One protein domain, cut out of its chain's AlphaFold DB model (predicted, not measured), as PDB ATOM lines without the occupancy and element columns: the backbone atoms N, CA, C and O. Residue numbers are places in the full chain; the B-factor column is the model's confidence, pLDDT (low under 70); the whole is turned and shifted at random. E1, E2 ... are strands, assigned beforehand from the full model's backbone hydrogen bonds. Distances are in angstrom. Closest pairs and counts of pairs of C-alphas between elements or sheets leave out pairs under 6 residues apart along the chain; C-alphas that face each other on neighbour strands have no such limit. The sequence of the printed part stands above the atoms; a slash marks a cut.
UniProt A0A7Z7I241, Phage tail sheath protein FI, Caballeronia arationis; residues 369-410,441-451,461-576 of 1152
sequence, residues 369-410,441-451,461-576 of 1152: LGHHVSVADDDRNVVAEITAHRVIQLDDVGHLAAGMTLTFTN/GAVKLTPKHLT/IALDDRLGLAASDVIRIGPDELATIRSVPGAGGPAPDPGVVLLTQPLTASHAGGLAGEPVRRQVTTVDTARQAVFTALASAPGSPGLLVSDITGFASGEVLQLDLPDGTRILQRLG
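This is residues 369 to 410, 441 to 451 and 461 to 576 of the 1152 residues of the protein "Phage tail sheath protein FI" of Caballeronia arationis (UniProt A0A7Z7I241). A large antiparallel sheet of eight strands, folded back on itself, makes the body, and a small curled sheet of four strands makes a second lobe at one end, reached where E1 runs on into E2. The tip of the E2 and E3 hairpin, residues 386 to 391, sticks out there; E11 and the long link before it lie at the other end. The printed part has 169 residues, no named helix and thirteen strands, E1 to E13 along the chain; the class is all strand, with 72 residues, under half, in named elements. The orders are E6, E9, E8, E7, E10, E1, E12, E13 and E3, E2, E5, E4, both antiparallel. The whole is compact by its radius of gyration of the C-alphas, 17.9 A, yet elongated, spanning 57 by 34 by 28 A.

Find C-alpha 369 at (2.817, -63.061, 29.619); from there E1 runs 24.5 A to residue 377, bending by 52 degrees at 372. E2, residues 380 to 387, is 18.3 A long and bends by 64 degrees at 383. Next read E3 at 391 to 394, E4 at 405 to 409, E5 at 442 to 445, E6 at 461 to 463 and E7 at 474 to 477. E8, 481 to 487, spans 18.1 A; E9 is 499 to 503. E10, 519 to 527, spans 24.8 A and ends at (-1.097, -67.994, 18.899). E11 is 546 to 549, E12 560 to 564, and E13 570 to 574, ending at (-9.018, -72.812, 29.603).

Look first at E1 in the folded sheet: it is the hinge between E6, E9, E8, E7, E10 and the leaf E12, E13 that faces them. N 371 and O 562 of E1 and E12 are 2.8 A apart; N 374 and O 526 join E1 and E10 at 2.9 A, both within hydrogen-bond range. Across the fold, the closest C-alphas of E8 and E13, Leu 482 and Leu 572, are 6.5 A apart. E7, E8, E9 form a meander, each strand the antiparallel neighbour of the one before; with E6 or E10 it makes a Greek key, its first strand beside its fourth. In the curled sheet, N 380 and O 443 of E2 and E5 are 2.9 A apart, within hydrogen-bond range. E11 pairs with no named strand.

The two C-alphas farthest apart, Ala 388 and Leu 538, are 59.3 A apart. Residues 411 to 440 and 452 to 460 are not printed, with C-alpha gaps of 6.7 A and 8.5 A. The links E8 to E9, E9 to E10 and E10 to E11 are long. Mean pLDDT of the printed part is 85.6; residues 492 to 493 and 515 to 516 are under 70.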
ATOM      1  N   LEU A 369       3.443 -63.503  30.868       90.81
ATOM      2  CA  LEU A 369       2.817 -63.061  29.619       90.81
ATOM      3  C   LEU A 369       1.746 -64.058  29.168       90.81
ATOM      4  O   LEU A 369       1.988 -65.260  29.133       90.81
ATOM      5  N   GLY A 370       0.561 -63.567  28.825       90.00
ATOM      6  CA  GLY A 370      -0.596 -64.351  28.420       90.00
ATOM      7  C   GLY A 370      -1.004 -64.074  26.976       90.00
ATOM      8  O   GLY A 370      -1.377 -62.951  26.641       90.00
ATOM      9  N   HIS A 371      -1.011 -65.113  26.144       88.62
ATOM     10  CA  HIS A 371      -1.470 -65.074  24.758       88.62
ATOM     11  C   HIS A 371      -2.790 -65.823  24.569       88.62
ATOM     12  O   HIS A 371      -2.999 -66.899  25.136       88.62
ATOM     13  N   HIS A 372      -3.653 -65.298  23.699       88.62
ATOM     14  CA  HIS A 372      -4.790 -66.058  23.193       88.62
ATOM     15  C   HIS A 372      -4.300 -67.157  22.241       88.62
ATOM     16  O   HIS A 372      -3.506 -66.896  21.332       88.62
ATOM     17  N   VAL A 373      -4.772 -68.387  22.448       90.06
ATOM     18  CA  VAL A 373      -4.365 -69.548  21.652       90.06
ATOM     19  C   VAL A 373      -5.582 -70.320  21.169       90.06
ATOM     20  O   VAL A 373      -6.430 -70.745  21.953       90.06
ATOM     21  N   SER A 374      -5.643 -70.572  19.863       88.38
ATOM     22  CA  SER A 374      -6.575 -71.549  19.307       88.38
ATOM     23  C   SER A 374      -6.000 -72.954  19.456       88.38
ATOM     24  O   SER A 374      -4.839 -73.187  19.108       88.38
ATOM     25  N   VAL A 375      -6.820 -73.886  19.938       88.19
ATOM     26  CA  VAL A 375      -6.453 -75.295  20.116       88.19
ATOM     27  C   VAL A 375      -7.371 -76.161  19.263       88.19
ATOM     28  O   VAL A 375      -8.593 -76.031  19.353       88.19
ATOM     29  N   ALA A 376      -6.788 -77.043  18.455       88.12
ATOM     30  CA  ALA A 376      -7.514 -78.013  17.641       88.12
ATOM     31  C   ALA A 376      -6.943 -79.426  17.832       88.12
ATOM     32  O   ALA A 376      -5.761 -79.587  18.146       88.12
ATOM     33  N   ASP A 377      -7.778 -80.448  17.616       87.62
ATOM     34  CA  ASP A 377      -7.288 -81.823  17.486       87.62
ATOM     35  C   ASP A 377      -6.298 -81.896  16.310       87.62
ATOM     36  O   ASP A 377      -6.481 -81.214  15.300       87.62
ATOM     37  N   ASP A 378      -5.254 -82.715  16.450       87.44
ATOM     38  CA  ASP A 378      -4.192 -82.922  15.451       87.44
ATOM     39  C   ASP A 378      -4.665 -83.719  14.215       87.44
ATOM     40  O   ASP A 378      -4.019 -84.670  13.781       87.44
ATOM     41  N   ASP A 379      -5.831 -83.363  13.676       88.25
ATOM     42  CA  ASP A 379      -6.415 -83.947  12.474       88.25
ATOM     43  C   ASP A 379      -5.680 -83.420  11.224       88.25
ATOM     44  O   ASP A 379      -5.258 -82.262  11.154       88.25
ATOM     45  N   ARG A 380      -5.528 -84.281  10.217       90.44
ATOM     46  CA  ARG A 380      -4.924 -83.957   8.912       90.44
ATOM     47  C   ARG A 380      -6.000 -83.810   7.849       90.44
ATOM     48  O   ARG A 380      -7.135 -84.226   8.058       90.44
ATOM     49  N   ASN A 381      -5.657 -83.299   6.679       90.31
ATOM     50  CA  ASN A 381      -6.534 -83.298   5.512       90.31
ATOM     51  C   ASN A 381      -5.877 -84.001   4.333       90.31
ATOM     52  O   ASN A 381      -4.691 -83.827   4.060       90.31
ATOM     53  N   VAL A 382      -6.677 -84.769   3.592       89.50
ATOM     54  CA  VAL A 382      -6.239 -85.334   2.314       89.50
ATOM     55  C   VAL A 382      -6.065 -84.206   1.302       89.50
ATOM     56  O   VAL A 382      -7.030 -83.526   0.949       89.50
ATOM     57  N   VAL A 383      -4.840 -84.044   0.807       91.00
ATOM     58  CA  VAL A 383      -4.503 -83.102  -0.269       91.00
ATOM     59  C   VAL A 383      -4.712 -83.763  -1.626       91.00
ATOM     60  O   VAL A 383      -5.333 -83.182  -2.515       91.00
ATOM     61  N   ALA A 384      -4.206 -84.987  -1.787       83.81
ATOM     62  CA  ALA A 384      -4.317 -85.744  -3.025       83.81
ATOM     63  C   ALA A 384      -4.128 -87.247  -2.789       83.81
ATOM     64  O   ALA A 384      -3.467 -87.681  -1.849       83.81
ATOM     65  N   GLU A 385      -4.663 -88.051  -3.702       82.00
ATOM     66  CA  GLU A 385      -4.342 -89.470  -3.807       82.00
ATOM     67  C   GLU A 385      -3.238 -89.646  -4.862       82.00
ATOM     68  O   GLU A 385      -3.409 -89.243  -6.012       82.00
ATOM     69  N   ILE A 386      -2.096 -90.222  -4.477       77.88
ATOM     70  CA  ILE A 386      -0.917 -90.352  -5.348       77.88
ATOM     71  C   ILE A 386      -0.900 -91.707  -6.060       77.88
ATOM     72  O   ILE A 386      -0.470 -91.806  -7.208       77.88
ATOM     73  N   THR A 387      -1.358 -92.771  -5.396       73.69
ATOM     74  CA  THR A 387      -1.484 -94.121  -5.973       73.69
ATOM     75  C   THR A 387      -2.755 -94.787  -5.454       73.69
ATOM     76  O   THR A 387      -2.970 -94.756  -4.244       73.69
ATOM     77  N   ALA A 388      -3.527 -95.401  -6.369       74.19
ATOM     78  CA  ALA A 388      -4.824 -96.070  -6.181       74.19
ATOM     79  C   ALA A 388      -5.103 -96.524  -4.735       74.19
ATOM     80  O   ALA A 388      -4.773 -97.639  -4.342       74.19
ATOM     81  N   HIS A 389      -5.692 -95.615  -3.964       80.75
ATOM     82  CA  HIS A 389      -6.205 -95.765  -2.606       80.75
ATOM     83  C   HIS A 389      -5.197 -96.233  -1.539       80.75
ATOM     84  O   HIS A 389      -5.609 -96.638  -0.454       80.75
ATOM     85  N   ARG A 390      -3.885 -96.146  -1.812       87.88
ATOM     86  CA  ARG A 390      -2.819 -96.653  -0.925       87.88
ATOM     87  C   ARG A 390      -1.786 -95.614  -0.506       87.88
ATOM     88  O   ARG A 390      -1.325 -95.640   0.632       87.88
ATOM     89  N   VAL A 391      -1.383 -94.726  -1.416       90.31
ATOM     90  CA  VAL A 391      -0.423 -93.650  -1.115       90.31
ATOM     91  C   VAL A 391      -1.178 -92.335  -1.118       90.31
ATOM     92  O   VAL A 391      -1.619 -91.872  -2.174       90.31
ATOM     93  N   ILE A 392      -1.347 -91.759   0.068       90.88
ATOM     94  CA  ILE A 392      -2.178 -90.578   0.298       90.88
ATOM     95  C   ILE A 392      -1.276 -89.408   0.673       90.88
ATOM     96  O   ILE A 392      -0.439 -89.527   1.566       90.88
ATOM     97  N   GLN A 393      -1.436 -88.280  -0.011       91.44
ATOM     98  CA  GLN A 393      -0.790 -87.025   0.347       91.44
ATOM     99  C   GLN A 393      -1.647 -86.284   1.372       91.44
ATOM    100  O   GLN A 393      -2.847 -86.086   1.151       91.44
ATOM    101  N   LEU A 394      -1.024 -85.871   2.471       92.00
ATOM    102  CA  LEU A 394      -1.651 -85.104   3.544       92.00
ATOM    103  C   LEU A 394      -1.122 -83.666   3.553       92.00
ATOM    104  O   LEU A 394      -0.086 -83.369   2.956       92.00
ATOM    105  N   ASP A 395      -1.852 -82.775   4.214       89.81
ATOM    106  CA  ASP A 395      -1.445 -81.387   4.455       89.81
ATOM    107  C   ASP A 395      -0.249 -81.286   5.412       89.81
ATOM    108  O   ASP A 395       0.617 -80.434   5.220       89.81
ATOM    109  N   ASP A 396      -0.168 -82.197   6.381       88.50
ATOM    110  CA  ASP A 396       0.994 -82.400   7.238       88.50
ATOM    111  C   ASP A 396       1.216 -83.894   7.533       88.50
ATOM    112  O   ASP A 396       0.284 -84.659   7.790       88.50
ATOM    113  N   VAL A 397       2.478 -84.323   7.514       89.12
ATOM    114  CA  VAL A 397       2.893 -85.670   7.953       89.12
ATOM    115  C   VAL A 397       3.815 -85.623   9.171       89.12
ATOM    116  O   VAL A 397       4.361 -86.648   9.585       89.12
ATOM    117  N   GLY A 398       3.985 -84.440   9.766       86.88
ATOM    118  CA  GLY A 398       4.664 -84.246  11.032       86.88
ATOM    119  C   GLY A 398       4.070 -85.131  12.125       86.88
ATOM    120  O   GLY A 398       2.855 -85.324  12.215       86.88
ATOM    121  N   HIS A 399       4.955 -85.691  12.951       86.25
ATOM    122  CA  HIS A 399       4.618 -86.585  14.064       86.25
ATOM    123  C   HIS A 399       3.926 -87.908  13.672       86.25
ATOM    124  O   HIS A 399       3.620 -88.709  14.555       86.25
ATOM    125  N   LEU A 400       3.759 -88.199  12.373       89.25
ATOM    126  CA  LEU A 400       3.304 -89.502  11.891       89.25
ATOM    127  C   LEU A 400       4.469 -90.490  11.778       89.25
ATOM    128  O   LEU A 400       5.579 -90.132  11.383       89.25
ATOM    129  N   ALA A 401       4.214 -91.761  12.085       88.06
ATOM    130  CA  ALA A 401       5.199 -92.827  11.946       88.06
ATOM    131  C   ALA A 401       4.552 -94.159  11.543       88.06
ATOM    132  O   ALA A 401       3.348 -94.374  11.704       88.06
ATOM    133  N   ALA A 402       5.367 -95.068  11.002       86.75
ATOM    134  CA  ALA A 402       4.920 -96.409  10.642       86.75
ATOM    135  C   ALA A 402       4.360 -97.142  11.875       86.75
ATOM    136  O   ALA A 402       4.965 -97.133  12.947       86.75
ATOM    137  N   GLY A 403       3.204 -97.781  11.713       85.75
ATOM    138  CA  GLY A 403       2.471 -98.459  12.781       85.75
ATOM    139  C   GLY A 403       1.373 -97.626  13.449       85.75
ATOM    140  O   GLY A 403       0.605 -98.195  14.220       85.75
ATOM    141  N   MET A 404       1.240 -96.331  13.140       89.31
ATOM    142  CA  MET A 404       0.070 -95.545  13.557       89.31
ATOM    143  C   MET A 404      -1.179 -95.926  12.780       89.31
ATOM    144  O   MET A 404      -1.090 -96.264  11.602       89.31
ATOM    145  N   THR A 405      -2.340 -95.807  13.422       88.88
ATOM    146  CA  THR A 405      -3.645 -95.971  12.768       88.88
ATOM    147  C   THR A 405      -4.241 -94.604  12.443       88.88
ATOM    148  O   THR A 405      -4.279 -93.716  13.299       88.88
ATOM    149  N   LEU A 406      -4.695 -94.445  11.203       90.31
ATOM    150  CA  LEU A 406      -5.409 -93.271  10.714       90.31
ATOM    151  C   LEU A 406      -6.825 -93.670  10.302       90.31
ATOM    152  O   LEU A 406      -7.020 -94.676   9.621       90.31
ATOM    153  N   THR A 407      -7.800 -92.850  10.673       90.31
ATOM    154  CA  THR A 407      -9.188 -92.965  10.230       90.31
ATOM    155  C   THR A 407      -9.408 -92.034   9.047       90.31
ATOM    156  O   THR A 407      -9.405 -90.808   9.192       90.31
ATOM    157  N   PHE A 408      -9.642 -92.607   7.874       89.19
ATOM    158  CA  PHE A 408     -10.000 -91.871   6.667       89.19
ATOM    159  C   PHE A 408     -11.517 -91.738   6.552       89.19
ATOM    160  O   PHE A 408     -12.270 -92.585   7.044       89.19
ATOM    161  N   THR A 409     -11.983 -90.723   5.822       84.62
ATOM    162  CA  THR A 409     -13.381 -90.600   5.390       84.62
ATOM    163  C   THR A 409     -13.480 -90.157   3.929       84.62
ATOM    164  O   THR A 409     -12.515 -89.665   3.351       84.62
ATOM    165  N   ASN A 410     -14.650 -90.350   3.319       83.81
ATOM    166  CA  ASN A 410     -15.050 -89.726   2.053       83.81
ATOM    167  C   ASN A 410     -16.357 -88.919   2.186       83.81
ATOM    168  O   ASN A 410     -17.001 -88.602   1.186       83.81
ATOM    169  N   GLY A 441     -11.185 -85.085   2.484       85.69
ATOM    170  CA  GLY A 441     -11.446 -84.347   3.719       85.69
ATOM    171  C   GLY A 441     -10.547 -84.783   4.877       85.69
ATOM    172  O   GLY A 441      -9.395 -85.160   4.660       85.69
ATOM    173  N   ALA A 442     -11.068 -84.680   6.102       85.81
ATOM    174  CA  ALA A 442     -10.287 -84.843   7.322       85.81
ATOM    175  C   ALA A 442      -9.881 -86.304   7.585       85.81
ATOM    176  O   ALA A 442     -10.686 -87.230   7.468       85.81
ATOM    177  N   VAL A 443      -8.639 -86.491   8.008       89.75
ATOM    178  CA  VAL A 443      -8.034 -87.745   8.446       89.75
ATOM    179  C   VAL A 443      -7.767 -87.626   9.937       89.75
ATOM    180  O   VAL A 443      -7.027 -86.744  10.371       89.75
ATOM    181  N   LYS A 444      -8.376 -88.511  10.725       89.69
ATOM    182  CA  LYS A 444      -8.284 -88.466  12.187       89.69
ATOM    183  C   LYS A 444      -7.252 -89.455  12.694       89.69
ATOM    184  O   LYS A 444      -7.195 -90.588  12.219       89.69
ATOM    185  N   LEU A 445      -6.481 -89.057  13.696       89.12
ATOM    186  CA  LEU A 445      -5.594 -89.976  14.405       89.12
ATOM    187  C   LEU A 445      -6.401 -90.749  15.456       89.12
ATOM    188  O   LEU A 445      -7.254 -90.180  16.152       89.12
ATOM    189  N   THR A 446      -6.133 -92.050  15.587       86.38
ATOM    190  CA  THR A 446      -6.732 -92.857  16.657       86.38
ATOM    191  C   THR A 446      -6.292 -92.307  18.021       86.38
ATOM    192  O   THR A 446      -5.094 -92.097  18.233       86.38
ATOM    193  N   PRO A 447      -7.228 -92.042  18.956       87.94
ATOM    194  CA  PRO A 447      -6.875 -91.543  20.277       87.94
ATOM    195  C   PRO A 447      -6.076 -92.583  21.065       87.94
ATOM    196  O   PRO A 447      -6.292 -93.788  20.932       87.94
ATOM    197  N   LYS A 448      -5.187 -92.090  21.921       90.50
ATOM    198  CA  LYS A 448      -4.417 -92.895  22.874       90.50
ATOM    199  C   LYS A 448      -5.223 -93.048  24.163       90.50
ATOM    200  O   LYS A 448      -6.102 -92.231  24.429       90.50
ATOM    201  N   HIS A 449      -4.933 -94.050  24.981       91.12
ATOM    202  CA  HIS A 449      -5.639 -94.297  26.239       91.12
ATOM    203  C   HIS A 449      -4.674 -94.461  27.403       91.12
ATOM    204  O   HIS A 449      -3.569 -94.995  27.281       91.12
ATOM    205  N   LEU A 450      -5.123 -94.024  28.575       90.38
ATOM    206  CA  LEU A 450      -4.416 -94.265  29.822       90.38
ATOM    207  C   LEU A 450      -4.438 -95.769  30.145       90.38
ATOM    208  O   LEU A 450      -5.496 -96.394  30.152       90.38
ATOM    209  N   THR A 451      -3.292 -96.370  30.463       86.50
ATOM    210  CA  THR A 451      -3.212 -97.798  30.857       86.50
ATOM    211  C   THR A 451      -3.588 -98.039  32.323       86.50
ATOM    212  O   THR A 451      -3.853 -99.174  32.717       86.50
ATOM    213  N   ILE A 461       2.018 -89.847  33.389       90.00
ATOM    214  CA  ILE A 461       0.876 -90.625  32.899       90.00
ATOM    215  C   ILE A 461       1.369 -91.805  32.070       90.00
ATOM    216  O   ILE A 461       2.371 -91.692  31.365       90.00
ATOM    217  N   ALA A 462       0.688 -92.944  32.159       89.88
ATOM    218  CA  ALA A 462       1.029 -94.142  31.398       89.88
ATOM    219  C   ALA A 462       0.035 -94.333  30.248       89.88
ATOM    220  O   ALA A 462      -1.167 -94.427  30.490       89.88
ATOM    221  N   LEU A 463       0.535 -94.420  29.018       91.56
ATOM    222  CA  LEU A 463      -0.252 -94.549  27.793       91.56
ATOM    223  C   LEU A 463      -0.095 -95.940  27.172       91.56
ATOM    224  O   LEU A 463       0.941 -96.591  27.336       91.56
ATOM    225  N   ASP A 464      -1.135 -96.382  26.469       89.31
ATOM    226  CA  ASP A 464      -1.168 -97.619  25.680       89.31
ATOM    227  C   ASP A 464      -0.275 -97.538  24.435       89.31
ATOM    228  O   ASP A 464       0.295 -98.545  24.019       89.31
ATOM    229  N   ASP A 465      -0.102 -96.335  23.891       89.50
ATOM    230  CA  ASP A 465       0.794 -96.043  22.782       89.50
ATOM    231  C   ASP A 465       1.346 -94.609  22.846       89.50
ATOM    232  O   ASP A 465       0.603 -93.630  22.900       89.50
ATOM    233  N   ARG A 466       2.667 -94.452  22.756       90.56
ATOM    234  CA  ARG A 466       3.367 -93.152  22.790       90.56
ATOM    235  C   ARG A 466       3.878 -92.691  21.431       90.56
ATOM    236  O   ARG A 466       4.436 -91.598  21.340       90.56
ATOM    237  N   LEU A 467       3.695 -93.491  20.382       88.50
ATOM    238  CA  LEU A 467       4.196 -93.174  19.048       88.50
ATOM    239  C   LEU A 467       3.656 -91.805  18.578       88.50
ATOM    240  O   LEU A 467       2.468 -91.524  18.742       88.50
ATOM    241  N   GLY A 468       4.527 -90.951  18.032       85.38
ATOM    242  CA  GLY A 468       4.203 -89.588  17.564       85.38
ATOM    243  C   GLY A 468       4.024 -88.514  18.629       85.38
ATOM    244  O   GLY A 468       3.731 -87.374  18.282       85.38
ATOM    245  N   LEU A 469       4.224 -88.838  19.908       90.44
ATOM    246  CA  LEU A 469       4.353 -87.828  20.956       90.44
ATOM    247  C   LEU A 469       5.823 -87.437  21.132       90.44
ATOM    248  O   LEU A 469       6.709 -88.295  21.182       90.44
ATOM    249  N   ALA A 470       6.077 -86.145  21.280       89.44
ATOM    250  CA  ALA A 470       7.386 -85.562  21.527       89.44
ATOM    251  C   ALA A 470       7.353 -84.601  22.728       89.44
ATOM    252  O   ALA A 470       6.300 -84.233  23.246       89.44
ATOM    253  N   ALA A 471       8.534 -84.190  23.196       88.19
ATOM    254  CA  ALA A 471       8.628 -83.115  24.179       88.19
ATOM    255  C   ALA A 471       8.067 -81.806  23.598       88.19
ATOM    256  O   ALA A 471       8.293 -81.500  22.431       88.19
ATOM    257  N   SER A 472       7.401 -81.016  24.437       86.12
ATOM    258  CA  SER A 472       6.662 -79.786  24.110       86.12
ATOM    259  C   SER A 472       5.338 -79.972  23.364       86.12
ATOM    260  O   SER A 472       4.643 -78.983  23.151       86.12
ATOM    261  N   ASP A 473       4.949 -81.202  23.012       89.56
ATOM    262  CA  ASP A 473       3.605 -81.444  22.479       89.56
ATOM    263  C   ASP A 473       2.544 -81.154  23.546       89.56
ATOM    264  O   ASP A 473       2.714 -81.482  24.725       89.56
ATOM    265  N   VAL A 474       1.424 -80.571  23.121       90.75
ATOM    266  CA  VAL A 474       0.246 -80.370  23.968       90.75
ATOM    267  C   VAL A 474      -0.698 -81.546  23.766       90.75
ATOM    268  O   VAL A 474      -0.996 -81.936  22.637       90.75
ATOM    269  N   ILE A 475      -1.174 -82.121  24.861       91.62
ATOM    270  CA  ILE A 475      -2.178 -83.180  24.859       91.62
ATOM    271  C   ILE A 475      -3.430 -82.720  25.591       91.62
ATOM    272  O   ILE A 475      -3.362 -81.978  26.569       91.62
ATOM    273  N   ARG A 476      -4.576 -83.199  25.119       91.25
ATOM    274  CA  ARG A 476      -5.858 -83.115  25.805       91.25
ATOM    275  C   ARG A 476      -6.204 -84.481  26.378       91.25
ATOM    276  O   ARG A 476      -6.182 -85.465  25.636       91.25
ATOM    277  N   ILE A 477      -6.511 -84.531  27.668       89.56
ATOM    278  CA  ILE A 477      -6.954 -85.729  28.385       89.56
ATOM    279  C   ILE A 477      -8.428 -85.525  28.735       89.56
ATOM    280  O   ILE A 477      -8.795 -84.543  29.381       89.56
ATOM    281  N   GLY A 478      -9.285 -86.428  28.262       84.06
ATOM    282  CA  GLY A 478     -10.725 -86.274  28.446       84.06
ATOM    283  C   GLY A 478     -11.292 -85.061  27.696       84.06
ATOM    284  O   GLY A 478     -10.790 -84.713  26.623       84.06
ATOM    285  N   PRO A 479     -12.380 -84.447  28.191       75.19
ATOM    286  CA  PRO A 479     -13.059 -83.375  27.468       75.19
ATOM    287  C   PRO A 479     -12.275 -82.053  27.461       75.19
ATOM    288  O   PRO A 479     -12.244 -81.391  26.418       75.19
ATOM    289  N   ASP A 480     -11.604 -81.701  28.569       76.25
ATOM    290  CA  ASP A 480     -11.198 -80.311  28.834       76.25
ATOM    291  C   ASP A 480      -9.773 -80.112  29.391       76.25
ATOM    292  O   ASP A 480      -9.262 -78.992  29.310       76.25
ATOM    293  N   GLU A 481      -9.101 -81.142  29.924       87.38
ATOM    294  CA  GLU A 481      -7.786 -80.968  30.563       87.38
ATOM    295  C   GLU A 481      -6.644 -80.943  29.538       87.38
ATOM    296  O   GLU A 481      -6.401 -81.923  28.831       87.38
ATOM    297  N   LEU A 482      -5.928 -79.815  29.464       88.50
ATOM    298  CA  LEU A 482      -4.752 -79.627  28.613       88.50
ATOM    299  C   LEU A 482      -3.463 -79.774  29.428       88.50
ATOM    300  O   LEU A 482      -3.305 -79.169  30.490       88.50
ATOM    301  N   ALA A 483      -2.501 -80.525  28.898       87.81
ATOM    302  CA  ALA A 483      -1.186 -80.689  29.498       87.81
ATOM    303  C   ALA A 483      -0.078 -80.655  28.443       87.81
ATOM    304  O   ALA A 483      -0.216 -81.208  27.354       87.81
ATOM    305  N   THR A 484       1.051 -80.040  28.786       89.50
ATOM    306  CA  THR A 484       2.251 -80.028  27.940       89.50
ATOM    307  C   THR A 484       3.167 -81.183  28.326       89.50
ATOM    308  O   THR A 484       3.437 -81.403  29.511       89.50
ATOM    309  N   ILE A 485       3.677 -81.916  27.340       90.44
ATOM    310  CA  ILE A 485       4.638 -82.998  27.550       90.44
ATOM    311  C   ILE A 485       6.017 -82.402  27.831       90.44
ATOM    312  O   ILE A 485       6.604 -81.722  26.994       90.44
ATOM    313  N   ARG A 486       6.590 -82.726  28.989       88.94
ATOM    314  CA  ARG A 486       7.978 -82.391  29.323       88.94
ATOM    315  C   ARG A 486       8.955 -83.328  28.625       88.94
ATOM    316  O   ARG A 486       9.975 -82.887  28.104       88.94
ATOM    317  N   SER A 487       8.675 -84.629  28.655       89.12
ATOM    318  CA  SER A 487       9.490 -85.637  27.978       89.12
ATOM    319  C   SER A 487       8.741 -86.954  27.783       89.12
ATOM    320  O   SER A 487       7.787 -87.266  28.498       89.12
ATOM    321  N   VAL A 488       9.217 -87.755  26.828       90.25
ATOM    322  CA  VAL A 488       8.735 -89.117  26.551       90.25
ATOM    323  C   VAL A 488       9.889 -90.099  26.811       90.25
ATOM    324  O   VAL A 488      10.690 -90.368  25.911       90.25
ATOM    325  N   PRO A 489      10.068 -90.586  28.055       84.69
ATOM    326  CA  PRO A 489      11.207 -91.433  28.408       84.69
ATOM    327  C   PRO A 489      11.219 -92.760  27.641       84.69
ATOM    328  O   PRO A 489      10.279 -93.540  27.746       84.69
ATOM    329  N   GLY A 490      12.293 -93.061  26.908       79.56
ATOM    330  CA  GLY A 490      12.393 -94.309  26.138       79.56
ATOM    331  C   GLY A 490      11.464 -94.355  24.919       79.56
ATOM    332  O   GLY A 490      10.860 -95.393  24.668       79.56
ATOM    333  N   ALA A 491      11.306 -93.226  24.220       71.50
ATOM    334  CA  ALA A 491      10.561 -93.130  22.965       71.50
ATOM    335  C   ALA A 491      11.200 -93.969  21.839       71.50
ATOM    336  O   ALA A 491      12.427 -94.077  21.768       71.50
ATOM    337  N   GLY A 492      10.370 -94.504  20.936       68.06
ATOM    338  CA  GLY A 492      10.817 -95.212  19.728       68.06
ATOM    339  C   GLY A 492      10.703 -96.738  19.799       68.06
ATOM    340  O   GLY A 492      11.471 -97.433  19.132       68.06
ATOM    341  N   GLY A 493       9.785 -97.267  20.617       69.81
ATOM    342  CA  GLY A 493       9.450 -98.694  20.643       69.81
ATOM    343  C   GLY A 493       8.681 -99.162  19.392       69.81
ATOM    344  O   GLY A 493       8.199 -98.334  18.616       69.81
ATOM    345  N   PRO A 494       8.561-100.486  19.152       75.19
ATOM    346  CA  PRO A 494       7.706-101.016  18.086       75.19
ATOM    347  C   PRO A 494       6.235-100.685  18.370       75.19
ATOM    348  O   PRO A 494       5.829-100.723  19.523       75.19
ATOM    349  N   ALA A 495       5.434-100.393  17.342       77.12
ATOM    350  CA  ALA A 495       4.021-100.044  17.515       77.12
ATOM    351  C   ALA A 495       3.154-101.250  17.970       77.12
ATOM    352  O   ALA A 495       3.302-102.338  17.395       77.12
ATOM    353  N   PRO A 496       2.203-101.072  18.915       83.62
ATOM    354  CA  PRO A 496       2.036 -99.887  19.771       83.62
ATOM    355  C   PRO A 496       3.178 -99.771  20.798       83.62
ATOM    356  O   PRO A 496       3.646-100.798  21.287       83.62
ATOM    357  N   ASP A 497       3.606 -98.542  21.128       87.19
ATOM    358  CA  ASP A 497       4.724 -98.233  22.046       87.19
ATOM    359  C   ASP A 497       4.215 -97.831  23.454       87.19
ATOM    360  O   ASP A 497       4.177 -96.633  23.774       87.19
ATOM    361  N   PRO A 498       3.787 -98.782  24.315       88.06
ATOM    362  CA  PRO A 498       3.249 -98.474  25.635       88.06
ATOM    363  C   PRO A 498       4.331 -97.948  26.579       88.06
ATOM    364  O   PRO A 498       5.466 -98.429  26.601       88.06
ATOM    365  N   GLY A 499       3.970 -97.001  27.441       87.06
ATOM    366  CA  GLY A 499       4.881 -96.512  28.473       87.06
ATOM    367  C   GLY A 499       4.460 -95.187  29.090       87.06
ATOM    368  O   GLY A 499       3.342 -94.718  28.904       87.06
ATOM    369  N   VAL A 500       5.380 -94.560  29.823       86.69
ATOM    370  CA  VAL A 500       5.117 -93.312  30.554       86.69
ATOM    371  C   VAL A 500       5.467 -92.081  29.714       86.69
ATOM    372  O   VAL A 500       6.428 -92.100  28.940       86.69
ATOM    373  N   VAL A 501       4.700 -91.011  29.915       90.25
ATOM    374  CA  VAL A 501       4.963 -89.636  29.478       90.25
ATOM    375  C   VAL A 501       5.042 -88.746  30.719       90.25
ATOM    376  O   VAL A 501       4.228 -88.881  31.635       90.25
ATOM    377  N   LEU A 502       6.037 -87.859  30.769       88.56
ATOM    378  CA  LEU A 502       6.188 -86.875  31.842       88.56
ATOM    379  C   LEU A 502       5.609 -85.537  31.392       88.56
ATOM    380  O   LEU A 502       5.936 -85.056  30.309       88.56
ATOM    381  N   LEU A 503       4.780 -84.933  32.234       88.44
ATOM    382  CA  LEU A 503       4.119 -83.656  31.989       88.44
ATOM    383  C   LEU A 503       4.930 -82.501  32.589       88.44
ATOM    384  O   LEU A 503       5.660 -82.672  33.569       88.44
ATOM    385  N   THR A 504       4.806 -81.319  31.993       84.69
ATOM    386  CA  THR A 504       5.423 -80.077  32.491       84.69
ATOM    387  C   THR A 504       4.741 -79.587  33.770       84.69
ATOM    388  O   THR A 504       5.399 -79.018  34.636       84.69
ATOM    389  N   GLN A 505       3.448 -79.876  33.917       83.06
ATOM    390  CA  GLN A 505       2.616 -79.509  35.061       83.06
ATOM    391  C   GLN A 505       1.852 -80.732  35.590       83.06
ATOM    392  O   GLN A 505       1.581 -81.652  34.812       83.06
ATOM    393  N   PRO A 506       1.523 -80.781  36.894       82.75
ATOM    394  CA  PRO A 506       0.683 -81.842  37.427       82.75
ATOM    395  C   PRO A 506      -0.752 -81.706  36.915       82.75
ATOM    396  O   PRO A 506      -1.221 -80.598  36.660       82.75
ATOM    397  N   LEU A 507      -1.445 -82.841  36.814       81.94
ATOM    398  CA  LEU A 507      -2.869 -82.872  36.490       81.94
ATOM    399  C   LEU A 507      -3.705 -82.181  37.572       81.94
ATOM    400  O   LEU A 507      -3.383 -82.230  38.760       81.94
ATOM    401  N   THR A 508      -4.795 -81.566  37.156       77.88
ATOM    402  CA  THR A 508      -5.759 -80.839  37.981       77.88
ATOM    403  C   THR A 508      -6.980 -81.699  38.302       77.88
ATOM    404  O   THR A 508      -7.511 -81.585  39.409       77.88
ATOM    405  N   ALA A 509      -7.364 -82.626  37.418       80.56
ATOM    406  CA  ALA A 509      -8.400 -83.624  37.659       80.56
ATOM    407  C   ALA A 509      -7.847 -85.061  37.676       80.56
ATOM    408  O   ALA A 509      -6.721 -85.351  37.266       80.56
ATOM    409  N   SER A 510      -8.652 -85.982  38.211       83.00
ATOM    410  CA  SER A 510      -8.375 -87.418  38.138       83.00
ATOM    411  C   SER A 510      -9.082 -88.019  36.927       83.00
ATOM    412  O   SER A 510     -10.294 -87.874  36.793       83.00
ATOM    413  N   HIS A 511      -8.346 -88.765  36.110       83.88
ATOM    414  CA  HIS A 511      -8.840 -89.419  34.901       83.88
ATOM    415  C   HIS A 511      -8.835 -90.942  35.047       83.88
ATOM    416  O   HIS A 511      -7.878 -91.549  35.545       83.88
ATOM    417  N   ALA A 512      -9.915 -91.577  34.589       81.06
ATOM    418  CA  ALA A 512     -10.057 -93.029  34.614       81.06
ATOM    419  C   ALA A 512      -9.141 -93.708  33.580       81.06
ATOM    420  O   ALA A 512      -9.028 -93.256  32.442       81.06
ATOM    421  N   GLY A 513      -8.516 -94.823  33.971       79.25
ATOM    422  CA  GLY A 513      -7.683 -95.644  33.088       79.25
ATOM    423  C   GLY A 513      -8.446 -96.753  32.355       79.25
ATOM    424  O   GLY A 513      -9.568 -97.105  32.718       79.25
ATOM    425  N   GLY A 514      -7.785 -97.361  31.373       75.06
ATOM    426  CA  GLY A 514      -8.279 -98.466  30.549       75.06
ATOM    427  C   GLY A 514      -8.788 -98.020  29.172       75.06
ATOM    428  O   GLY A 514      -9.020 -96.844  28.928       75.06
ATOM    429  N   LEU A 515      -9.015 -98.985  28.270       68.06
ATOM    430  CA  LEU A 515      -9.489 -98.745  26.891       68.06
ATOM    431  C   LEU A 515     -10.915 -98.164  26.801       68.06
ATOM    432  O   LEU A 515     -11.321 -97.699  25.744       68.06
ATOM    433  N   ALA A 516     -11.685 -98.220  27.892       66.25
ATOM    434  CA  ALA A 516     -12.985 -97.554  28.026       66.25
ATOM    435  C   ALA A 516     -12.894 -96.229  28.816       66.25
ATOM    436  O   ALA A 516     -13.922 -95.625  29.115       66.25
ATOM    437  N   GLY A 517     -11.678 -95.832  29.211       71.69
ATOM    438  CA  GLY A 517     -11.384 -94.582  29.897       71.69
ATOM    439  C   GLY A 517     -11.336 -93.393  28.940       71.69
ATOM    440  O   GLY A 517     -11.654 -93.494  27.755       71.69
ATOM    441  N   GLU A 518     -10.948 -92.240  29.470       81.69
ATOM    442  CA  GLU A 518     -10.936 -90.997  28.706       81.69
ATOM    443  C   GLU A 518      -9.808 -90.978  27.654       81.69
ATOM    444  O   GLU A 518      -8.675 -91.363  27.964       81.69
ATOM    445  N   PRO A 519     -10.087 -90.539  26.410       88.62
ATOM    446  CA  PRO A 519      -9.085 -90.516  25.353       88.62
ATOM    447  C   PRO A 519      -8.050 -89.410  25.584       88.62
ATOM    448  O   PRO A 519      -8.370 -88.319  26.062       88.62
ATOM    449  N   VAL A 520      -6.819 -89.677  25.157       91.56
ATOM    450  CA  VAL A 520      -5.696 -88.740  25.123       91.56
ATOM    451  C   VAL A 520      -5.387 -88.394  23.670       91.56
ATOM    452  O   VAL A 520      -5.070 -89.271  22.860       91.56
ATOM    453  N   ARG A 521      -5.491 -87.110  23.324       91.44
ATOM    454  CA  ARG A 521      -5.296 -86.601  21.956       91.44
ATOM    455  C   ARG A 521      -4.209 -85.538  21.926       91.44
ATOM    456  O   ARG A 521      -4.247 -84.612  22.729       91.44
ATOM    457  N   ARG A 522      -3.286 -85.623  20.965       91.50
ATOM    458  CA  ARG A 522      -2.369 -84.517  20.652       91.50
ATOM    459  C   ARG A 522      -3.175 -83.325  20.124       91.50
ATOM    460  O   ARG A 522      -4.171 -83.519  19.429       91.50
ATOM    461  N   GLN A 523      -2.779 -82.121  20.511       91.25
ATOM    462  CA  GLN A 523      -3.412 -80.867  20.123       91.25
ATOM    463  C   GLN A 523      -2.424 -79.995  19.348       91.25
ATOM    464  O   GLN A 523      -1.248 -79.911  19.711       91.25
ATOM    465  N   VAL A 524      -2.922 -79.306  18.325       88.00
ATOM    466  CA  VAL A 524      -2.200 -78.244  17.620       88.00
ATOM    467  C   VAL A 524      -2.603 -76.908  18.228       88.00
ATOM    468  O   VAL A 524      -3.791 -76.605  18.350       88.00
ATOM    469  N   THR A 525      -1.610 -76.116  18.621       88.12
ATOM    470  CA  THR A 525      -1.793 -74.790  19.213       88.12
ATOM    471  C   THR A 525      -1.303 -73.708  18.256       88.12
ATOM    472  O   THR A 525      -0.267 -73.848  17.605       88.12
ATOM    473  N   THR A 526      -2.049 -72.612  18.133       87.94
ATOM    474  CA  THR A 526      -1.652 -71.450  17.321       87.94
ATOM    475  C   THR A 526      -1.962 -70.168  18.082       87.94
ATOM    476  O   THR A 526      -3.084 -69.992  18.553       87.94
ATOM    477  N   VAL A 527      -0.958 -69.299  18.235       85.75
ATOM    478  CA  VAL A 527      -1.097 -67.994  18.899       85.75
ATOM    479  C   VAL A 527      -1.855 -67.037  17.986       85.75
ATOM    480  O   VAL A 527      -1.505 -66.886  16.815       85.75
ATOM    481  N   ASP A 528      -2.873 -66.377  18.527       84.25
ATOM    482  CA  ASP A 528      -3.626 -65.348  17.818       84.25
ATOM    483  C   ASP A 528      -2.929 -63.989  17.958       84.25
ATOM    484  O   ASP A 528      -3.063 -63.296  18.966       84.25
ATOM    485  N   THR A 529      -2.167 -63.611  16.934       75.81
ATOM    486  CA  THR A 529      -1.409 -62.351  16.900       75.81
ATOM    487  C   THR A 529      -2.267 -61.124  16.588       75.81
ATOM    488  O   THR A 529      -1.750 -60.008  16.592       75.81
ATOM    489  N   ALA A 530      -3.566 -61.294  16.319       75.88
ATOM    490  CA  ALA A 530      -4.487 -60.184  16.076       75.88
ATOM    491  C   ALA A 530      -5.098 -59.611  17.368       75.88
ATOM    492  O   ALA A 530      -5.835 -58.627  17.304       75.88
ATOM    493  N   ARG A 531      -4.816 -60.217  18.530       81.12
ATOM    494  CA  ARG A 531      -5.360 -59.826  19.838       81.12
ATOM    495  C   ARG A 531      -4.253 -59.428  20.808       81.12
ATOM    496  O   ARG A 531      -3.147 -59.961  20.746       81.12
ATOM    497  N   GLN A 532      -4.569 -58.503  21.716       79.62
ATOM    498  CA  GLN A 532      -3.618 -58.011  22.707       79.62
ATOM    499  C   GLN A 532      -3.276 -59.096  23.732       79.62
ATOM    500  O   GLN A 532      -4.156 -59.783  24.254       79.62
ATOM    501  N   ALA A 533      -1.978 -59.259  23.984       85.62
ATOM    502  CA  ALA A 533      -1.480 -60.102  25.059       85.62
ATOM    503  C   ALA A 533      -1.594 -59.369  26.402       85.62
ATOM    504  O   ALA A 533      -1.567 -58.141  26.453       85.62
ATOM    505  N   VAL A 534      -1.703 -60.125  27.490       89.69
ATOM    506  CA  VAL A 534      -1.918 -59.583  28.840       89.69
ATOM    507  C   VAL A 534      -0.823 -60.031  29.787       89.69
ATOM    508  O   VAL A 534      -0.223 -61.083  29.591       89.69
ATOM    509  N   PHE A 535      -0.579 -59.269  30.843       90.94
ATOM    510  CA  PHE A 535       0.375 -59.624  31.884       90.94
ATOM    511  C   PHE A 535      -0.354 -59.921  33.184       90.94
ATOM    512  O   PHE A 535      -1.320 -59.245  33.532       90.94
ATOM    513  N   THR A 536       0.111 -60.905  33.946       90.50
ATOM    514  CA  THR A 536      -0.407 -61.123  35.300       90.50
ATOM    515  C   THR A 536      -0.018 -59.953  36.204       90.50
ATOM    516  O   THR A 536       1.159 -59.634  36.364       90.50
ATOM    517  N   ALA A 537      -1.006 -59.288  36.798       88.69
ATOM    518  CA  ALA A 537      -0.788 -58.100  37.622       88.69
ATOM    519  C   ALA A 537      -0.288 -58.435  39.031       88.69
ATOM    520  O   ALA A 537       0.462 -57.673  39.635       88.69
ATOM    521  N   LEU A 538      -0.677 -59.599  39.550       87.56
ATOM    522  CA  LEU A 538      -0.175 -60.150  40.802       87.56
ATOM    523  C   LEU A 538       0.147 -61.628  40.632       87.56
ATOM    524  O   LEU A 538      -0.398 -62.307  39.761       87.56
ATOM    525  N   ALA A 539       1.031 -62.124  41.494       84.62
ATOM    526  CA  ALA A 539       1.334 -63.541  41.532       84.62
ATOM    527  C   ALA A 539       0.116 -64.328  42.041       84.62
ATOM    528  O   ALA A 539      -0.493 -63.949  43.042       84.62
ATOM    529  N   SER A 540      -0.210 -65.441  41.388       81.94
ATOM    530  CA  SER A 540      -1.238 -66.374  41.844       81.94
ATOM    531  C   SER A 540      -0.599 -67.561  42.562       81.94
ATOM    532  O   SER A 540       0.440 -68.081  42.146       81.94
ATOM    533  N   ALA A 541      -1.226 -68.027  43.642       77.00
ATOM    534  CA  ALA A 541      -0.809 -69.250  44.321       77.00
ATOM    535  C   ALA A 541      -1.265 -70.500  43.536       77.00
ATOM    536  O   ALA A 541      -2.239 -70.425  42.776       77.00
ATOM    537  N   PRO A 542      -0.630 -71.671  43.731       74.75
ATOM    538  CA  PRO A 542      -1.171 -72.929  43.227       74.75
ATOM    539  C   PRO A 542      -2.587 -73.157  43.778       74.75
ATOM    540  O   PRO A 542      -2.851 -72.920  44.956       74.75
ATOM    541  N   GLY A 543      -3.498 -73.618  42.932       72.38
ATOM    542  CA  GLY A 543      -4.912 -73.814  43.237       72.38
ATOM    543  C   GLY A 543      -5.779 -72.560  43.080       72.38
ATOM    544  O   GLY A 543      -6.952 -72.602  43.443       72.38
ATOM    545  N   SER A 544      -5.245 -71.454  42.550       76.06
ATOM    546  CA  SER A 544      -6.044 -70.242  42.315       76.06
ATOM    547  C   SER A 544      -7.119 -70.489  41.240       76.06
ATOM    548  O   SER A 544      -6.794 -71.059  40.193       76.06
ATOM    549  N   PRO A 545      -8.380 -70.061  41.457       79.00
ATOM    550  CA  PRO A 545      -9.479 -70.249  40.504       79.00
ATOM    551  C   PRO A 545      -9.493 -69.206  39.374       79.00
ATOM    552  O   PRO A 545     -10.303 -69.305  38.458       79.00
ATOM    553  N   GLY A 546      -8.624 -68.198  39.434       84.75
ATOM    554  CA  GLY A 546      -8.557 -67.102  38.474       84.75
ATOM    555  C   GLY A 546      -7.199 -66.406  38.491       84.75
ATOM    556  O   GLY A 546      -6.380 -66.658  39.379       84.75
ATOM    557  N   LEU A 547      -6.966 -65.536  37.506       87.62
ATOM    558  CA  LEU A 547      -5.747 -64.733  37.362       87.62
ATOM    559  C   LEU A 547      -6.095 -63.252  37.287       87.62
ATOM    560  O   LEU A 547      -6.895 -62.858  36.444       87.62
ATOM    561  N   LEU A 548      -5.459 -62.431  38.125       88.81
ATOM    562  CA  LEU A 548      -5.540 -60.978  38.003       88.81
ATOM    563  C   LEU A 548      -4.582 -60.521  36.899       88.81
ATOM    564  O   LEU A 548      -3.378 -60.770  36.992       88.81
ATOM    565  N   VAL A 549      -5.102 -59.864  35.868       90.12
ATOM    566  CA  VAL A 549      -4.352 -59.473  34.665       90.12
ATOM    567  C   VAL A 549      -4.460 -57.978  34.379       90.12
ATOM    568  O   VAL A 549      -5.421 -57.329  34.790       90.12
ATOM    569  N   SER A 550      -3.460 -57.443  33.676       87.50
ATOM    570  CA  SER A 550      -3.332 -56.028  33.316       87.50
ATOM    571  C   SER A 550      -4.506 -55.484  32.510       87.50
ATOM    572  O   SER A 550      -4.880 -54.320  32.669       87.50
ATOM    573  N   ASP A 551      -5.085 -56.325  31.659       85.38
ATOM    574  CA  ASP A 551      -6.244 -55.998  30.852       85.38
ATOM    575  C   ASP A 551      -7.116 -57.238  30.630       85.38
ATOM    576  O   ASP A 551      -6.622 -58.364  30.593       85.38
ATOM    577  N   ILE A 552      -8.423 -57.038  30.490       84.44
ATOM    578  CA  ILE A 552      -9.385 -58.113  30.209       84.44
ATOM    579  C   ILE A 552     -10.093 -57.949  28.866       84.44
ATOM    580  O   ILE A 552     -10.963 -58.760  28.527       84.44
ATOM    581  N   THR A 553      -9.763 -56.913  28.092       81.50
ATOM    582  CA  THR A 553     -10.426 -56.693  26.810       81.50
ATOM    583  C   THR A 553     -10.138 -57.828  25.825       81.50
ATOM    584  O   THR A 553      -9.079 -58.448  25.806       81.50
ATOM    585  N   GLY A 554     -11.147 -58.167  25.023       77.62
ATOM    586  CA  GLY A 554     -11.048 -59.211  24.008       77.62
ATOM    587  C   GLY A 554     -11.284 -60.639  24.506       77.62
ATOM    588  O   GLY A 554     -11.698 -61.443  23.683       77.62
ATOM    589  N   PHE A 555     -11.110 -60.967  25.793       84.69
ATOM    590  CA  PHE A 555     -11.249 -62.343  26.308       84.69
ATOM    591  C   PHE A 555     -12.702 -62.808  26.473       84.69
ATOM    592  O   PHE A 555     -13.574 -62.048  26.904       84.69
ATOM    593  N   ALA A 556     -12.958 -64.089  26.192       87.00
ATOM    594  CA  ALA A 556     -14.270 -64.718  26.338       87.00
ATOM    595  C   ALA A 556     -14.215 -66.073  27.068       87.00
ATOM    596  O   ALA A 556     -13.182 -66.733  27.166       87.00
ATOM    597  N   SER A 557     -15.370 -66.507  27.581       87.56
ATOM    598  CA  SER A 557     -15.510 -67.813  28.236       87.56
ATOM    599  C   SER A 557     -15.197 -68.960  27.269       87.56
ATOM    600  O   SER A 557     -15.620 -68.942  26.114       87.56
ATOM    601  N   GLY A 558     -14.480 -69.975  27.754       83.56
ATOM    602  CA  GLY A 558     -14.121 -71.169  26.992       83.56
ATOM    603  C   GLY A 558     -12.872 -71.023  26.124       83.56
ATOM    604  O   GLY A 558     -12.404 -72.035  25.597       83.56
ATOM    605  N   GLU A 559     -12.305 -69.822  25.989       89.00
ATOM    606  CA  GLU A 559     -11.042 -69.597  25.278       89.00
ATOM    607  C   GLU A 559      -9.854 -70.237  26.010       89.00
ATOM    608  O   GLU A 559      -9.925 -70.542  27.204       89.00
ATOM    609  N   VAL A 560      -8.757 -70.464  25.285       88.81
ATOM    610  CA  VAL A 560      -7.524 -71.015  25.851       88.81
ATOM    611  C   VAL A 560      -6.463 -69.927  25.904       88.81
ATOM    612  O   VAL A 560      -6.167 -69.261  24.912       88.81
ATOM    613  N   LEU A 561      -5.893 -69.767  27.090       90.12
ATOM    614  CA  LEU A 561      -4.806 -68.855  27.387       90.12
ATOM    615  C   LEU A 561      -3.508 -69.656  27.496       90.12
ATOM    616  O   LEU A 561      -3.427 -70.601  28.286       90.12
ATOM    617  N   GLN A 562      -2.495 -69.276  26.721       90.94
ATOM    618  CA  GLN A 562      -1.119 -69.713  26.945       90.94
ATOM    619  C   GLN A 562      -0.419 -68.684  27.821       90.94
ATOM    620  O   GLN A 562      -0.390 -67.507  27.484       90.94
ATOM    621  N   LEU A 563       0.157 -69.145  28.922       90.31
ATOM    622  CA  LEU A 563       0.969 -68.365  29.838       90.31
ATOM    623  C   LEU A 563       2.435 -68.741  29.647       90.31
ATOM    624  O   LEU A 563       2.813 -69.901  29.839       90.31
ATOM    625  N   ASP A 564       3.243 -67.752  29.299       88.62
ATOM    626  CA  ASP A 564       4.693 -67.817  29.235       88.62
ATOM    627  C   ASP A 564       5.258 -67.233  30.539       88.62
ATOM    628  O   ASP A 564       5.158 -66.034  30.822       88.62
ATOM    629  N   LEU A 565       5.802 -68.112  31.382       89.38
ATOM    630  CA  LEU A 565       6.379 -67.741  32.671       89.38
ATOM    631  C   LEU A 565       7.787 -67.149  32.477       89.38
ATOM    632  O   LEU A 565       8.489 -67.520  31.532       89.38
ATOM    633  N   PRO A 566       8.268 -66.309  33.415       84.00
ATOM    634  CA  PRO A 566       9.607 -65.716  33.342       84.00
ATOM    635  C   PRO A 566      10.768 -66.727  33.278       84.00
ATOM    636  O   PRO A 566      11.865 -66.379  32.852       84.00
ATOM    637  N   ASP A 567      10.549 -67.972  33.711       82.94
ATOM    638  CA  ASP A 567      11.539 -69.055  33.661       82.94
ATOM    639  C   ASP A 567      11.537 -69.838  32.329       82.94
ATOM    640  O   ASP A 567      12.309 -70.786  32.169       82.94
ATOM    641  N   GLY A 568      10.690 -69.439  31.372       80.62
ATOM    642  CA  GLY A 568      10.512 -70.089  30.073       80.62
ATOM    643  C   GLY A 568       9.497 -71.236  30.073       80.62
ATOM    644  O   GLY A 568       9.319 -71.890  29.041       80.62
ATOM    645  N   THR A 569       8.831 -71.509  31.199       83.31
ATOM    646  CA  THR A 569       7.775 -72.524  31.277       83.31
ATOM    647  C   THR A 569       6.514 -72.046  30.559       83.31
ATOM    648  O   THR A 569       6.083 -70.909  30.734       83.31
ATOM    649  N   ARG A 570       5.880 -72.942  29.790       84.88
ATOM    650  CA  ARG A 570       4.607 -72.682  29.102       84.88
ATOM    651  C   ARG A 570       3.467 -73.478  29.705       84.88
ATOM    652  O   ARG A 570       3.545 -74.708  29.771       84.88
ATOM    653  N   ILE A 571       2.401 -72.780  30.076       84.69
ATOM    654  CA  ILE A 571       1.198 -73.357  30.677       84.69
ATOM    655  C   ILE A 571      -0.001 -72.992  29.807       84.69
ATOM    656  O   ILE A 571      -0.187 -71.828  29.480       84.69
ATOM    657  N   LEU A 572      -0.841 -73.968  29.461       87.38
ATOM    658  CA  LEU A 572      -2.135 -73.702  28.829       87.38
ATOM    659  C   LEU A 572      -3.259 -73.867  29.848       87.38
ATOM    660  O   LEU A 572      -3.287 -74.850  30.588       87.38
ATOM    661  N   GLN A 573      -4.183 -72.911  29.866       85.12
ATOM    662  CA  GLN A 573      -5.364 -72.913  30.724       85.12
ATOM    663  C   GLN A 573      -6.601 -72.523  29.925       85.12
ATOM    664  O   GLN A 573      -6.555 -71.618  29.096       85.12
ATOM    665  N   ARG A 574      -7.728 -73.185  30.191       87.12
ATOM    666  CA  ARG A 574      -9.018 -72.812  29.603       87.12
ATOM    667  C   ARG A 574      -9.769 -71.870  30.537       87.12
ATOM    668  O   ARG A 574      -9.875 -72.149  31.734       87.12
ATOM    669  N   LEU A 575     -10.348 -70.804  29.996       88.25
ATOM    670  CA  LEU A 575     -11.153 -69.852  30.758       88.25
ATOM    671  C   LEU A 575     -12.528 -70.440  31.098       88.25
ATOM    672  O   LEU A 575     -13.277 -70.844  30.210       88.25
ATOM    673  N   GLY A 576     -12.863 -70.474  32.387       83.19
ATOM    674  CA  GLY A 576     -14.086 -71.098  32.911       83.19
ATOM    675  C   GLY A 576     -15.329 -70.209  32.830       83.19
ATOM    676  O   GLY A 576     -16.449 -70.691  32.974       83.19
TER     677      GLY A 576